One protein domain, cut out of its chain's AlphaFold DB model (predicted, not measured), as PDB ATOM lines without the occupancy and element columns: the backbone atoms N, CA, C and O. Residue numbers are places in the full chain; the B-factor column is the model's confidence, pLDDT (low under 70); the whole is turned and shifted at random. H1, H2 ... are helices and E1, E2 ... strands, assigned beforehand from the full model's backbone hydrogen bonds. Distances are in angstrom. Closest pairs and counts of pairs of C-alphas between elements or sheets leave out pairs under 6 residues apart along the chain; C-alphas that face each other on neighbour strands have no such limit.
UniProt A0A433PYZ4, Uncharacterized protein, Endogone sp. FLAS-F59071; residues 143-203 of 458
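This is residues 143 to 203 of the 458 residues of an uncharacterized protein of Endogone sp. FLAS-F59071 (UniProt A0A433PYZ4). A long, twisted two-strand hairpin, E2 and E3, is widened by the short strand E1 beside E3 into a small sheet, with helices H2 and H1 near the end away from the hairpin's turn. The turn, residues 186 to 189, makes one end of the longest axis. The printed part has 61 residues with two named helices and three named strands, in the order H1 E1 H2 E2 E3; the sheet runs E1 E3 E2, all antiparallel, and the class is mixed, helices and strands. It is only just compact, close to loose, with a radius of gyration of the C-alphas of 12.5 A and spans of 37 by 27 by 17 A.

E2, residues 177 to 185, is 22.3 A long, begins at C-alpha 177 (608.156, 325.417, 494.946) and bends by 54 degrees at residue 180. E3, residues 190 to 197, is 21.7 A long and ends at C-alpha 197 (603.706, 325.192, 495.440). E1, residues 156 to 158, measures 7.1 A. H2, residues 159 to 168, is 15.8 A long. H1, residues 143 to 153, is 15.6 A long and begins at C-alpha 143 (591.160, 333.164, 479.465).

E2 and E3 form a hairpin, with N 194 and O 181 within hydrogen-bond range at 2.9 A. On the other side of E3, N 195 and O 157 of E1 are 2.8 A apart. E1, H2 and E2 make a split strand-helix-strand unit, two strands running the same way with E3 between them, and its crossover is right-handed. H2 is on the sheet, only just at its level with a height of 3.9 A; its closest C-alphas to E3 are Arg 159 and Arg 193, 5.3 A. H1 is only just not on the sheet, and only just apart from H2, 8.4 A at the closest. Every O i to N i+4 pair is within hydrogen-bond range in H1, and 3 of 6 in H2.

The C-alphas of Ala 171 and Pro 187, the two farthest apart, are 37.3 A apart. The printed part has no cut and no long link. Mean pLDDT of the printed part is 77.2; residues 143 to 149, 166 to 171 and 185 to 190 are under 70.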
ATOM      1  N   VAL A 143     590.704 334.565 479.442       54.50
ATOM      2  CA  VAL A 143     591.160 333.164 479.465       54.50
ATOM      3  C   VAL A 143     592.637 333.086 479.863       54.50
ATOM      4  O   VAL A 143     593.023 332.225 480.657       54.50
ATOM      5  N   THR A 144     593.468 334.009 479.368       56.31
ATOM      6  CA  THR A 144     594.897 334.062 479.723       56.31
ATOM      7  C   THR A 144     595.124 334.411 481.199       56.31
ATOM      8  O   THR A 144     595.903 333.726 481.870       56.31
ATOM      9  N   ASP A 145     594.386 335.385 481.741       55.09
ATOM     10  CA  ASP A 145     594.437 335.746 483.164       55.09
ATOM     11  C   ASP A 145     593.886 334.642 484.079       55.09
ATOM     12  O   ASP A 145     594.446 334.377 485.148       55.09
ATOM     13  N   ARG A 146     592.827 333.934 483.661       56.97
ATOM     14  CA  ARG A 146     592.271 332.806 484.422       56.97
ATOM     15  C   ARG A 146     593.241 331.627 484.496       56.97
ATOM     16  O   ARG A 146     593.520 331.158 485.596       56.97
ATOM     17  N   ASN A 147     593.828 331.218 483.372       63.38
ATOM     18  CA  ASN A 147     594.834 330.149 483.336       63.38
ATOM     19  C   ASN A 147     596.066 330.487 484.188       63.38
ATOM     20  O   ASN A 147     596.692 329.608 484.783       63.38
ATOM     21  N   ARG A 148     596.425 331.773 484.266       66.50
ATOM     22  CA  ARG A 148     597.501 332.250 485.137       66.50
ATOM     23  C   ARG A 148     597.113 332.181 486.615       66.50
ATOM     24  O   ARG A 148     597.916 331.715 487.419       66.50
ATOM     25  N   ASN A 149     595.899 332.596 486.973       68.38
ATOM     26  CA  ASN A 149     595.390 332.498 488.343       68.38
ATOM     27  C   ASN A 149     595.280 331.039 488.809       68.38
ATOM     28  O   ASN A 149     595.714 330.721 489.913       68.38
ATOM     29  N   GLU A 150     594.783 330.142 487.959       71.75
ATOM     30  CA  GLU A 150     594.706 328.708 488.257       71.75
ATOM     31  C   GLU A 150     596.094 328.124 488.552       71.75
ATOM     32  O   GLU A 150     596.255 327.401 489.531       71.75
ATOM     33  N   LYS A 151     597.126 328.514 487.792       74.25
ATOM     34  CA  LYS A 151     598.517 328.120 488.074       74.25
ATOM     35  C   LYS A 151     599.058 328.726 489.371       74.25
ATOM     36  O   LYS A 151     599.672 328.007 490.155       74.25
ATOM     37  N   LEU A 152     598.828 330.020 489.608       73.56
ATOM     38  CA  LEU A 152     599.335 330.739 490.785       73.56
ATOM     39  C   LEU A 152     598.846 330.120 492.099       73.56
ATOM     40  O   LEU A 152     599.632 330.000 493.041       73.56
ATOM     41  N   TYR A 153     597.576 329.709 492.145       79.12
ATOM     42  CA  TYR A 153     596.945 329.180 493.355       79.12
ATOM     43  C   TYR A 153     596.931 327.651 493.442       79.12
ATOM     44  O   TYR A 153     596.465 327.106 494.440       79.12
ATOM     45  N   CYS A 154     597.467 326.947 492.441       85.44
ATOM     46  CA  CYS A 154     597.528 325.491 492.445       85.44
ATOM     47  C   CYS A 154     598.544 324.996 493.493       85.44
ATOM     48  O   CYS A 154     599.740 325.271 493.341       85.44
ATOM     49  N   PRO A 155     598.120 324.272 494.548       88.06
ATOM     50  CA  PRO A 155     599.026 323.831 495.607       88.06
ATOM     51  C   PRO A 155     599.939 322.683 495.174       88.06
ATOM     52  O   PRO A 155     601.054 322.562 495.675       88.06
ATOM     53  N   LEU A 156     599.489 321.852 494.234       90.50
ATOM     54  CA  LEU A 156     600.213 320.688 493.739       90.50
ATOM     55  C   LEU A 156     600.230 320.702 492.220       90.50
ATOM     56  O   LEU A 156     599.181 320.732 491.591       90.50
ATOM     57  N   PHE A 157     601.411 320.629 491.622       89.12
ATOM     58  CA  PHE A 157     601.544 320.660 490.169       89.12
ATOM     59  C   PHE A 157     602.636 319.711 489.693       89.12
ATOM     60  O   PHE A 157     603.553 319.348 490.432       89.12
ATOM     61  N   THR A 158     602.546 319.293 488.435       90.44
ATOM     62  CA  THR A 158     603.495 318.340 487.867       90.44
ATOM     63  C   THR A 158     604.656 319.021 487.148       90.44
ATOM     64  O   THR A 158     604.637 320.220 486.852       90.44
ATOM     65  N   ARG A 159     605.694 318.246 486.808       86.75
ATOM     66  CA  ARG A 159     606.810 318.755 485.996       86.75
ATOM     67  C   ARG A 159     606.338 319.329 484.667       86.75
ATOM     68  O   ARG A 159     606.902 320.337 484.253       86.75
ATOM     69  N   THR A 160     605.355 318.702 484.029       86.19
ATOM     70  CA  THR A 160     604.836 319.136 482.730       86.19
ATOM     71  C   THR A 160     604.237 320.538 482.819       86.19
ATOM     72  O   THR A 160     604.556 321.397 481.994       86.19
ATOM     73  N   VAL A 161     603.467 320.807 483.880       86.44
ATOM     74  CA  VAL A 161     602.911 322.139 484.177       86.44
ATOM     75  C   VAL A 161     604.021 323.162 484.444       86.44
ATOM     76  O   VAL A 161     603.969 324.284 483.951       86.44
ATOM     77  N   LEU A 162     605.068 322.772 485.178       85.75
ATOM     78  CA  LEU A 162     606.201 323.658 485.456       85.75
ATOM     79  C   LEU A 162     606.995 324.029 484.196       85.75
ATOM     80  O   LEU A 162     607.517 325.138 484.102       85.75
ATOM     81  N   THR A 163     607.164 323.092 483.259       83.81
ATOM     82  CA  THR A 163     607.922 323.338 482.025       83.81
ATOM     83  C   THR A 163     607.146 324.192 481.037       83.81
ATOM     84  O   THR A 163     607.742 325.103 480.478       83.81
ATOM     85  N   SER A 164     605.837 323.969 480.890       77.38
ATOM     86  CA  SER A 164     604.994 324.763 479.986       77.38
ATOM     87  C   SER A 164     604.832 326.219 480.433       77.38
ATOM     88  O   SER A 164     604.514 327.090 479.629       77.38
ATOM     89  N   ASP A 165     605.068 326.511 481.714       72.38
ATOM     90  CA  ASP A 165     605.033 327.869 482.254       72.38
ATOM     91  C   ASP A 165     606.249 328.724 481.849       72.38
ATOM     92  O   ASP A 165     606.126 329.932 481.637       72.38
ATOM     93  N   ARG A 166     607.425 328.096 481.696       62.72
ATOM     94  CA  ARG A 166     608.701 328.788 481.431       62.72
ATOM     95  C   ARG A 166     608.797 329.396 480.031       62.72
ATOM     96  O   ARG A 166     609.609 330.296 479.833       62.72
ATOM     97  N   ASP A 167     607.960 328.951 479.102       55.53
ATOM     98  CA  ASP A 167     608.054 329.308 477.683       55.53
ATOM     99  C   ASP A 167     607.305 330.608 477.321       55.53
ATOM    100  O   ASP A 167     607.302 331.024 476.167       55.53
ATOM    101  N   THR A 168     606.685 331.289 478.295       59.81
ATOM    102  CA  THR A 168     605.747 332.398 478.024       59.81
ATOM    103  C   THR A 168     606.336 333.812 478.115       59.81
ATOM    104  O   THR A 168     605.615 334.779 477.880       59.81
ATOM    105  N   GLY A 169     607.615 333.986 478.477       57.75
ATOM    106  CA  GLY A 169     608.250 335.314 478.618       57.75
ATOM    107  C   GLY A 169     607.633 336.230 479.695       57.75
ATOM    108  O   GLY A 169     608.051 337.377 479.845       57.75
ATOM    109  N   SER A 170     606.652 335.728 480.449       67.06
ATOM    110  CA  SER A 170     605.930 336.425 481.511       67.06
ATOM    111  C   SER A 170     606.551 336.155 482.892       67.06
ATOM    112  O   SER A 170     607.474 335.348 483.031       67.06
ATOM    113  N   ALA A 171     606.087 336.857 483.935       69.25
ATOM    114  CA  ALA A 171     606.535 336.578 485.302       69.25
ATOM    115  C   ALA A 171     606.181 335.126 485.691       69.25
ATOM    116  O   ALA A 171     605.067 334.693 485.397       69.25
ATOM    117  N   PRO A 172     607.083 334.385 486.367       74.81
ATOM    118  CA  PRO A 172     606.903 332.954 486.607       74.81
ATOM    119  C   PRO A 172     605.654 332.687 487.455       74.81
ATOM    120  O   PRO A 172     605.519 333.273 488.531       74.81
ATOM    121  N   SER A 173     604.794 331.761 487.023       79.50
ATOM    122  CA  SER A 173     603.590 331.370 487.774       79.50
ATOM    123  C   SER A 173     603.933 330.568 489.034       79.50
ATOM    124  O   SER A 173     603.155 330.553 489.982       79.50
ATOM    125  N   PHE A 174     605.126 329.961 489.085       86.25
ATOM    126  CA  PHE A 174     605.645 329.226 490.246       86.25
ATOM    127  C   PHE A 174     606.950 329.862 490.764       86.25
ATOM    128  O   PHE A 174     608.052 329.367 490.488       86.25
ATOM    129  N   PRO A 175     606.879 330.997 491.485       86.62
ATOM    130  CA  PRO A 175     608.068 331.697 491.968       86.62
ATOM    131  C   PRO A 175     608.784 330.939 493.096       86.62
ATOM    132  O   PRO A 175     610.009 331.064 493.192       86.62
ATOM    133  N   MET A 176     608.053 330.137 493.885       89.38
ATOM    134  CA  MET A 176     608.601 329.224 494.891       89.38
ATOM    135  C   MET A 176     607.895 327.866 494.858       89.38
ATOM    136  O   MET A 176     606.674 327.803 494.735       89.38
ATOM    137  N   TYR A 177     608.666 326.785 494.940       91.94
ATOM    138  CA  TYR A 177     608.156 325.417 494.946       91.94
ATOM    139  C   TYR A 177     609.221 324.425 495.404       91.94
ATOM    140  O   TYR A 177     610.421 324.700 495.303       91.94
ATOM    141  N   GLY A 178     608.793 323.227 495.788       92.00
ATOM    142  CA  GLY A 178     609.684 322.112 496.082       92.00
ATOM    143  C   GLY A 178     609.151 320.773 495.561       92.00
ATOM    144  O   GLY A 178     607.960 320.620 495.307       92.00
ATOM    145  N   LEU A 179     610.049 319.820 495.316       92.12
ATOM    146  CA  LEU A 179     609.732 318.465 494.876       92.12
ATOM    147  C   LEU A 179     609.159 317.635 496.034       92.12
ATOM    148  O   LEU A 179     609.870 317.310 496.983       92.12
ATOM    149  N   LEU A 180     607.901 317.217 495.902       90.12
ATOM    150  CA  LEU A 180     607.238 316.351 496.877       90.12
ATOM    151  C   LEU A 180     607.499 314.866 496.590       90.12
ATOM    152  O   LEU A 180     607.656 314.071 497.511       90.12
ATOM    153  N   GLY A 181     607.561 314.483 495.312       88.31
ATOM    154  CA  GLY A 181     607.779 313.091 494.932       88.31
ATOM    155  C   GLY A 181     607.564 312.815 493.449       88.31
ATOM    156  O   GLY A 181     607.696 313.697 492.598       88.31
ATOM    157  N   THR A 182     607.237 311.564 493.133       86.31
ATOM    158  CA  THR A 182     606.938 311.100 491.773       86.31
ATOM    159  C   THR A 182     605.606 310.370 491.734       86.31
ATOM    160  O   THR A 182     605.361 309.500 492.566       86.31
ATOM    161  N   ILE A 183     604.783 310.691 490.743       83.25
ATOM    162  CA  ILE A 183     603.544 309.985 490.430       83.25
ATOM    163  C   ILE A 183     603.909 308.701 489.682       83.25
ATOM    164  O   ILE A 183     604.710 308.722 488.744       83.25
ATOM    165  N   LEU A 184     603.330 307.582 490.116       79.12
ATOM    166  CA  LEU A 184     603.466 306.282 489.466       79.12
ATOM    167  C   LEU A 184     602.215 306.022 488.624       79.12
ATOM    168  O   LEU A 184     601.190 305.598 489.151       79.12
ATOM    169  N   SER A 185     602.290 306.269 487.317       62.62
ATOM    170  CA  SER A 185     601.184 305.986 486.396       62.62
ATOM    171  C   SER A 185     601.415 304.672 485.646       62.62
ATOM    172  O   SER A 185     602.111 304.651 484.634       62.62
ATOM    173  N   GLY A 186     600.803 303.591 486.148       57.47
ATOM    174  CA  GLY A 186     600.520 302.336 485.432       57.47
ATOM    175  C   GLY A 186     601.699 301.540 484.828       57.47
ATOM    176  O   GLY A 186     602.866 301.932 484.920       57.47
ATOM    177  N   PRO A 187     601.421 300.373 484.206       44.66
ATOM    178  CA  PRO A 187     602.446 299.541 483.576       44.66
ATOM    179  C   PRO A 187     602.949 300.190 482.271       44.66
ATOM    180  O   PRO A 187     602.305 300.102 481.232       44.66
ATOM    181  N   GLY A 188     604.107 300.856 482.345       56.44
ATOM    182  CA  GLY A 188     604.749 301.575 481.224       56.44
ATOM    183  C   GLY A 188     605.529 302.826 481.662       56.44
ATOM    184  O   GLY A 188     605.616 303.797 480.919       56.44
ATOM    185  N   VAL A 189     606.037 302.796 482.898       56.31
ATOM    186  CA  VAL A 189     606.194 303.916 483.841       56.31
ATOM    187  C   VAL A 189     606.739 305.222 483.244       56.31
ATOM    188  O   VAL A 189     607.949 305.407 483.093       56.31
ATOM    189  N   LEU A 190     605.841 306.182 483.010       57.00
ATOM    190  CA  LEU A 190     606.204 307.596 482.968       57.00
ATOM    191  C   LEU A 190     606.297 308.098 484.414       57.00
ATOM    192  O   LEU A 190     605.295 308.188 485.118       57.00
ATOM    193  N   TYR A 191     607.515 308.395 484.867       72.56
ATOM    194  CA  TYR A 191     607.744 309.025 486.166       72.56
ATOM    195  C   TYR A 191     607.510 310.527 486.042       72.56
ATOM    196  O   TYR A 191     608.398 311.276 485.623       72.56
ATOM    197  N   GLU A 192     606.323 310.982 486.421       85.81
ATOM    198  CA  GLU A 192     606.047 312.409 486.490       85.81
ATOM    199  C   GLU A 192     606.383 312.947 487.883       85.81
ATOM    200  O   GLU A 192     605.984 312.388 488.900       85.81
ATOM    201  N   ARG A 193     607.168 314.029 487.959       88.50
ATOM    202  CA  ARG A 193     607.514 314.648 489.248       88.50
ATOM    203  C   ARG A 193     606.363 315.521 489.734       88.50
ATOM    204  O   ARG A 193     605.879 316.350 488.964       88.50
ATOM    205  N   LEU A 194     606.012 315.369 491.006       90.88
ATOM    206  CA  LEU A 194     605.012 316.155 491.719       90.88
ATOM    207  C   LEU A 194     605.703 317.208 492.585       90.88
ATOM    208  O   LEU A 194     606.612 316.887 493.352       90.88
ATOM    209  N   TYR A 195     605.257 318.452 492.476       92.31
ATOM    210  CA  TYR A 195     605.784 319.588 493.217       92.31
ATOM    211  C   TYR A 195     604.718 320.184 494.128       92.31
ATOM    212  O   TYR A 195     603.545 320.240 493.769       92.31
ATOM    213  N   LEU A 196     605.168 320.668 495.281       92.88
ATOM    214  CA  LEU A 196     604.412 321.507 496.194       92.88
ATOM    215  C   LEU A 196     604.687 322.976 495.860       92.88
ATOM    216  O   LEU A 196     605.841 323.413 495.864       92.88
ATOM    217  N   ASN A 197     603.636 323.742 495.579       91.94
ATOM    218  CA  ASN A 197     603.706 325.192 495.440       91.94
ATOM    219  C   ASN A 197     603.790 325.818 496.832       91.94
ATOM    220  O   ASN A 197     602.810 325.854 497.570       91.94
ATOM    221  N   THR A 198     604.969 326.319 497.188       90.56
ATOM    222  CA  THR A 198     605.216 326.909 498.510       90.56
ATOM    223  C   THR A 198     604.927 328.409 498.556       90.56
ATOM    224  O   THR A 198     605.155 329.048 499.581       90.56
ATOM    225  N   ASN A 199     604.423 328.974 497.455       88.25
ATOM    226  CA  ASN A 199     604.049 330.380 497.329       88.25
ATOM    227  C   ASN A 199     602.527 330.615 497.380       88.25
ATOM    228  O   ASN A 199     602.092 331.764 497.360       88.25
ATOM    229  N   THR A 200     601.714 329.559 497.424       84.88
ATOM    230  CA  THR A 200     600.254 329.675 497.533       84.88
ATOM    231  C   THR A 200     599.781 329.326 498.945       84.88
ATOM    232  O   THR A 200     600.364 328.439 499.574       84.88
ATOM    233  N   PRO A 201     598.727 329.980 499.467       85.81
ATOM    234  CA  PRO A 201     598.042 329.503 500.658       85.81
ATOM    235  C   PRO A 201     597.573 328.056 500.476       85.81
ATOM    236  O   PRO A 201     596.889 327.726 499.507       85.81
ATOM    237  N   LEU A 202     597.921 327.200 501.432       85.75
ATOM    238  CA  LEU A 202     597.516 325.800 501.475       85.75
ATOM    239  C   LEU A 202     597.053 325.463 502.891       85.75
ATOM    240  O   LEU A 202     597.746 325.753 503.864       85.75
ATOM    241  N   SER A 203     595.898 324.812 502.983       87.88
ATOM    242  CA  SER A 203     595.457 324.095 504.175       87.88
ATOM    243  C   SER A 203     595.311 322.623 503.815       87.88
ATOM    244  O   SER A 203     594.835 322.294 502.730       87.88
TER     245      SER A 203